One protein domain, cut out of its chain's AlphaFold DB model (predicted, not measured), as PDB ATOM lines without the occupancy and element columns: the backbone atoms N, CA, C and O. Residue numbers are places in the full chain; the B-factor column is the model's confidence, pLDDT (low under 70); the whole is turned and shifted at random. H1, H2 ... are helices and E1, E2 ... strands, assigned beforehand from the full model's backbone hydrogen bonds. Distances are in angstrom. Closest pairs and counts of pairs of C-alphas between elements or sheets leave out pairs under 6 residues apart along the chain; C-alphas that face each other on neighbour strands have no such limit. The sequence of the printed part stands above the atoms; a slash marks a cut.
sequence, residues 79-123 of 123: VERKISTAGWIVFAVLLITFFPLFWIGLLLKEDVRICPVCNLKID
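Overview. This is residues 79 to 123 of the 123 residues of the protein "LITAF-like zinc ribbon domain-containing protein" of Acidobacteria bacterium (UniProt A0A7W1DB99). The domain is a thin rod that runs out and back, with a two-stranded ribbon of E1 and E2 along one half and H1 with the short H2 along the other. The path goes out through E1 and H1, turns at residues 98 to 101 and returns through H2 and E2, and residues 115 to 123 then fold back at the ribbon's end. The printed part has 45 residues, with two named helices and two named strands in the order E1, H1, H2, E2; the sheet, E1 - E2, is antiparallel and the class is mixed, helices and strands. It is only just loose, close to extended, with a radius of gyration of the C-alphas of 13.9 A and spans of 44 by 14 by 11 A.

Along the chain. Strand E2 is residues 109 to 114, 15.5 A long, ending at C-alpha 114 (291.630, 186.198, 131.899). Strand E1 is residues 79 to 83, beginning at C-alpha 79 (296.228, 190.238, 130.195). Helix H1, residues 85 to 97, is 19.0 A long and ends at C-alpha 97 (283.889, 203.868, 102.701). Helix H2 is residues 102 to 105, 5.6 A long.

Arrangement. E1 and E2 are antiparallel neighbours at 139 degrees. N 80 and O 112 are within hydrogen-bond range at 2.9 A, as are N 112 and O 80 at 3.2 A. The closest C-alphas of H1 and E2, those of Gly 87 and Lys 109, are 7.9 A apart. H1 and H2 touch, their closest C-alphas being those of Phe 91 and Gly 105 at 5.7 A. E1 and H2 are apart. In H1, 8 of 9 O i to N i+4 pairs are within hydrogen-bond range; H2 is too short for such a pair.

Size, cuts and confidence. The two farthest C-alphas, those of Phe 99 and Val 117, are 43.9 A apart. The printed part has no cut, and its three links between elements are tight. Mean pLDDT of the printed part is 77.3; residues 101 to 103, 105 to 109 and 123 are under 70.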
ATOM      1  N   VAL A  79     296.691 189.372 131.278       80.75
ATOM      2  CA  VAL A  79     296.228 190.238 130.195       80.75
ATOM      3  C   VAL A  79     296.624 189.575 128.884       80.75
ATOM      4  O   VAL A  79     297.808 189.496 128.552       80.75
ATOM      5  N   GLU A  80     295.638 189.062 128.159       81.31
ATOM      6  CA  GLU A  80     295.837 188.548 126.811       81.31
ATOM      7  C   GLU A  80     295.432 189.617 125.802       81.31
ATOM      8  O   GLU A  80     294.296 190.086 125.758       81.31
ATOM      9  N   ARG A  81     296.389 189.977 124.952       77.31
ATOM     10  CA  ARG A  81     296.190 190.901 123.843       77.31
ATOM     11  C   ARG A  81     295.578 190.153 122.666       77.31
ATOM     12  O   ARG A  81     296.313 189.567 121.867       77.31
ATOM     13  N   LYS A  82     294.251 190.174 122.553       77.50
ATOM     14  CA  LYS A  82     293.530 189.588 121.413       77.50
ATOM     15  C   LYS A  82     293.176 190.676 120.408       77.50
ATOM     16  O   LYS A  82     292.937 191.826 120.763       77.50
ATOM     17  N   ILE A  83     293.206 190.322 119.126       75.38
ATOM     18  CA  ILE A  83     292.689 191.203 118.079       75.38
ATOM     19  C   ILE A  83     291.170 191.206 118.250       75.38
ATOM     20  O   ILE A  83     290.554 190.142 118.207       75.38
ATOM     21  N   SER A  84     290.589 192.379 118.507       73.56
ATOM     22  CA  SER A  84     289.143 192.501 118.676       73.56
ATOM     23  C   SER A  84     288.455 192.100 117.372       73.56
ATOM     24  O   SER A  84     288.811 192.586 116.297       73.56
ATOM     25  N   THR A  85     287.463 191.216 117.450       74.94
ATOM     26  CA  THR A  85     286.635 190.833 116.296       74.94
ATOM     27  C   THR A  85     285.900 192.042 115.715       74.94
ATOM     28  O   THR A  85     285.724 192.132 114.500       74.94
ATOM     29  N   ALA A  86     285.556 193.020 116.562       77.88
ATOM     30  CA  ALA A  86     284.982 194.297 116.145       77.88
ATOM     31  C   ALA A  86     285.950 195.118 115.275       77.88
ATOM     32  O   ALA A  86     285.517 195.780 114.331       77.88
ATOM     33  N   GLY A  87     287.259 195.017 115.528       79.12
ATOM     34  CA  GLY A  87     288.289 195.708 114.753       79.12
ATOM     35  C   GLY A  87     288.291 195.306 113.277       79.12
ATOM     36  O   GLY A  87     288.433 196.170 112.416       79.12
ATOM     37  N   TRP A  88     288.047 194.027 112.961       80.81
ATOM     38  CA  TRP A  88     287.989 193.554 111.569       80.81
ATOM     39  C   TRP A  88     286.781 194.105 110.802       80.81
ATOM     40  O   TRP A  88     286.899 194.482 109.638       80.81
ATOM     41  N   ILE A  89     285.621 194.189 111.456       85.44
ATOM     42  CA  ILE A  89     284.396 194.717 110.839       85.44
ATOM     43  C   ILE A  89     284.567 196.209 110.549       85.44
ATOM     44  O   ILE A  89     284.316 196.657 109.433       85.44
ATOM     45  N   VAL A  90     285.057 196.967 111.533       82.25
ATOM     46  CA  VAL A  90     285.337 198.400 111.380       82.25
ATOM     47  C   VAL A  90     286.390 198.634 110.294       82.25
ATOM     48  O   VAL A  90     286.224 199.526 109.467       82.25
ATOM     49  N   PHE A  91     287.426 197.796 110.235       80.31
ATOM     50  CA  PHE A  91     288.443 197.829 109.188       80.31
ATOM     51  C   PHE A  91     287.854 197.606 107.790       80.31
ATOM     52  O   PHE A  91     288.127 198.395 106.890       80.31
ATOM     53  N   ALA A  92     287.009 196.586 107.611       84.88
ATOM     54  CA  ALA A  92     286.370 196.304 106.327       84.88
ATOM     55  C   ALA A  92     285.439 197.447 105.883       84.88
ATOM     56  O   ALA A  92     285.485 197.868 104.728       84.88
ATOM     57  N   VAL A  93     284.638 197.995 106.803       86.44
ATOM     58  CA  VAL A  93     283.732 199.118 106.515       86.44
ATOM     59  C   VAL A  93     284.518 200.379 106.156       86.44
ATOM     60  O   VAL A  93     284.200 201.032 105.161       86.44
ATOM     61  N   LEU A  94     285.566 200.710 106.917       80.38
ATOM     62  CA  LEU A  94     286.419 201.870 106.645       80.38
ATOM     63  C   LEU A  94     287.188 201.723 105.331       80.38
ATOM     64  O   LEU A  94     287.307 202.704 104.606       80.38
ATOM     65  N   LEU A  95     287.654 200.521 104.981       82.31
ATOM     66  CA  LEU A  95     288.339 200.264 103.710       82.31
ATOM     67  C   LEU A  95     287.421 200.554 102.513       82.31
ATOM     68  O   LEU A  95     287.859 201.141 101.527       82.31
ATOM     69  N   ILE A  96     286.141 200.190 102.625       84.19
ATOM     70  CA  ILE A  96     285.145 200.399 101.567       84.19
ATOM     71  C   ILE A  96     284.688 201.865 101.492       84.19
ATOM     72  O   ILE A  96     284.476 202.386 100.401       84.19
ATOM     73  N   THR A  97     284.513 202.530 102.638       82.38
ATOM     74  CA  THR A  97     283.889 203.868 102.701       82.38
ATOM     75  C   THR A  97     284.892 205.019 102.681       82.38
ATOM     76  O   THR A  97     284.576 206.088 102.162       82.38
ATOM     77  N   PHE A  98     286.104 204.823 103.209       75.12
ATOM     78  CA  PHE A  98     287.089 205.883 103.397       75.12
ATOM     79  C   PHE A  98     288.535 205.368 103.299       75.12
ATOM     80  O   PHE A  98     289.193 205.092 104.304       75.12
ATOM     81  N   PHE A  99     289.081 205.371 102.079       72.44
ATOM     82  CA  PHE A  99     290.489 205.056 101.792       72.44
ATOM     83  C   PHE A  99     291.533 205.743 102.712       72.44
ATOM     84  O   PHE A  99     292.519 205.089 103.050       72.44
ATOM     85  N   PRO A 100     291.364 207.004 103.181       75.62
ATOM     86  CA  PRO A 100     292.348 207.621 104.075       75.62
ATOM     87  C   PRO A 100     292.185 207.263 105.563       75.62
ATOM     88  O   PRO A 100     293.127 207.458 106.319       75.62
ATOM     89  N   LEU A 101     291.041 206.742 106.026       66.50
ATOM     90  CA  LEU A 101     290.790 206.495 107.463       66.50
ATOM     91  C   LEU A 101     291.383 205.167 107.984       66.50
ATOM     92  O   LEU A 101     291.385 204.914 109.190       66.50
ATOM     93  N   PHE A 102     291.952 204.351 107.095       63.03
ATOM     94  CA  PHE A 102     292.598 203.065 107.389       63.03
ATOM     95  C   PHE A 102     293.672 203.134 108.495       63.03
ATOM     96  O   PHE A 102     293.807 202.206 109.290       63.03
ATOM     97  N   TRP A 103     294.393 204.254 108.606       69.44
ATOM     98  CA  TRP A 103     295.442 204.457 109.614       69.44
ATOM     99  C   TRP A 103     294.955 204.447 111.076       69.44
ATOM    100  O   TRP A 103     295.745 204.168 111.973       69.44
ATOM    101  N   ILE A 104     293.665 204.697 111.333       70.31
ATOM    102  CA  ILE A 104     293.098 204.783 112.691       70.31
ATOM    103  C   ILE A 104     292.579 203.416 113.155       70.31
ATOM    104  O   ILE A 104     292.646 203.097 114.341       70.31
ATOM    105  N   GLY A 105     292.128 202.566 112.225       66.56
ATOM    106  CA  GLY A 105     291.597 201.231 112.533       66.56
ATOM    107  C   GLY A 105     292.640 200.248 113.076       66.56
ATOM    108  O   GLY A 105     292.291 199.319 113.800       66.56
ATOM    109  N   LEU A 106     293.928 200.477 112.800       66.50
ATOM    110  CA  LEU A 106     295.029 199.626 113.274       66.50
ATOM    111  C   LEU A 106     295.314 199.745 114.782       66.50
ATOM    112  O   LEU A 106     296.073 198.934 115.314       66.50
ATOM    113  N   LEU A 107     294.718 200.717 115.481       67.31
ATOM    114  CA  LEU A 107     295.021 200.981 116.892       67.31
ATOM    115  C   LEU A 107     294.017 200.381 117.885       67.31
ATOM    116  O   LEU A 107     294.232 200.480 119.094       67.31
ATOM    117  N   LEU A 108     292.948 199.731 117.414       67.69
ATOM    118  CA  LEU A 108     291.944 199.144 118.301       67.69
ATOM    119  C   LEU A 108     292.393 197.759 118.789       67.69
ATOM    120  O   LEU A 108     292.014 196.713 118.256       67.69
ATOM    121  N   LYS A 109     293.257 197.762 119.803       67.94
ATOM    122  CA  LYS A 109     293.683 196.562 120.520       67.94
ATOM    123  C   LYS A 109     292.932 196.486 121.840       67.94
ATOM    124  O   LYS A 109     293.007 197.405 122.645       67.94
ATOM    125  N   GLU A 110     292.199 195.400 122.033       75.06
ATOM    126  CA  GLU A 110     291.398 195.192 123.232       75.06
ATOM    127  C   GLU A 110     292.190 194.318 124.208       75.06
ATOM    128  O   GLU A 110     292.620 193.209 123.875       75.06
ATOM    129  N   ASP A 111     292.446 194.858 125.398       76.56
ATOM    130  CA  ASP A 111     293.135 194.144 126.466       76.56
ATOM    131  C   ASP A 111     292.100 193.358 127.274       76.56
ATOM    132  O   ASP A 111     291.336 193.926 128.052       76.56
ATOM    133  N   VAL A 112     292.082 192.035 127.097       80.12
ATOM    134  CA  VAL A 112     291.173 191.148 127.827       80.12
ATOM    135  C   VAL A 112     291.895 190.562 129.033       80.12
ATOM    136  O   VAL A 112     293.010 190.044 128.916       80.12
ATOM    137  N   ARG A 113     291.254 190.599 130.204       81.81
ATOM    138  CA  ARG A 113     291.784 189.991 131.430       81.81
ATOM    139  C   ARG A 113     291.183 188.604 131.618       81.81
ATOM    140  O   ARG A 113     289.967 188.434 131.649       81.81
ATOM    141  N   ILE A 114     292.042 187.596 131.743       84.56
ATOM    142  CA  ILE A 114     291.630 186.198 131.899       84.56
ATOM    143  C   ILE A 114     292.234 185.638 133.184       84.56
ATOM    144  O   ILE A 114     293.430 185.781 133.446       84.56
ATOM    145  N   CYS A 115     291.410 184.988 134.007       84.38
ATOM    146  CA  CYS A 115     291.906 184.286 135.188       84.38
ATOM    147  C   CYS A 115     292.718 183.043 134.766       84.38
ATOM    148  O   CYS A 115     292.164 182.185 134.079       84.38
ATOM    149  N   PRO A 116     293.976 182.875 135.217       81.00
ATOM    150  CA  PRO A 116     294.825 181.753 134.802       81.00
ATOM    151  C   PRO A 116     294.380 180.394 135.361       81.00
ATOM    152  O   PRO A 116     294.797 179.361 134.853       81.00
ATOM    153  N   VAL A 117     293.557 180.381 136.414       83.38
ATOM    154  CA  VAL A 117     293.124 179.143 137.081       83.38
ATOM    155  C   VAL A 117     291.869 178.571 136.426       83.38
ATOM    156  O   VAL A 117     291.789 177.374 136.178       83.38
ATOM    157  N   CYS A 118     290.873 179.415 136.137       84.38
ATOM    158  CA  CYS A 118     289.568 178.966 135.639       84.38
ATOM    159  C   CYS A 118     289.234 179.440 134.217       84.38
ATOM    160  O   CYS A 118     288.101 179.236 133.775       84.38
ATOM    161  N   ASN A 119     290.173 180.114 133.535       83.94
ATOM    162  CA  ASN A 119     290.009 180.710 132.202       83.94
ATOM    163  C   ASN A 119     288.744 181.569 132.056       83.94
ATOM    164  O   ASN A 119     288.163 181.685 130.978       83.94
ATOM    165  N   LEU A 120     288.292 182.164 133.161       84.12
ATOM    166  CA  LEU A 120     287.159 183.072 133.131       84.12
ATOM    167  C   LEU A 120     287.638 184.407 132.568       84.12
ATOM    168  O   LEU A 120     288.609 184.975 133.073       84.12
ATOM    169  N   LYS A 121     286.934 184.887 131.543       82.12
ATOM    170  CA  LYS A 121     287.058 186.251 131.043       82.12
ATOM    171  C   LYS A 121     286.441 187.192 132.076       82.12
ATOM    172  O   LYS A 121     285.276 187.025 132.431       82.12
ATOM    173  N   ILE A 122     287.246 188.101 132.602       74.69
ATOM    174  CA  ILE A 122     286.823 189.099 133.581       74.69
ATOM    175  C   ILE A 122     286.943 190.428 132.847       74.69
ATOM    176  O   ILE A 122     288.029 191.000 132.793       74.69
ATOM    177  N   ASP A 123     285.856 190.811 132.179       64.94
ATOM    178  CA  ASP A 123     285.711 192.118 131.532       64.94
ATOM    179  C   ASP A 123     285.386 193.202 132.569       64.94
ATOM    180  O   ASP A 123     284.640 192.891 133.531       64.94
TER     181      ASP A 123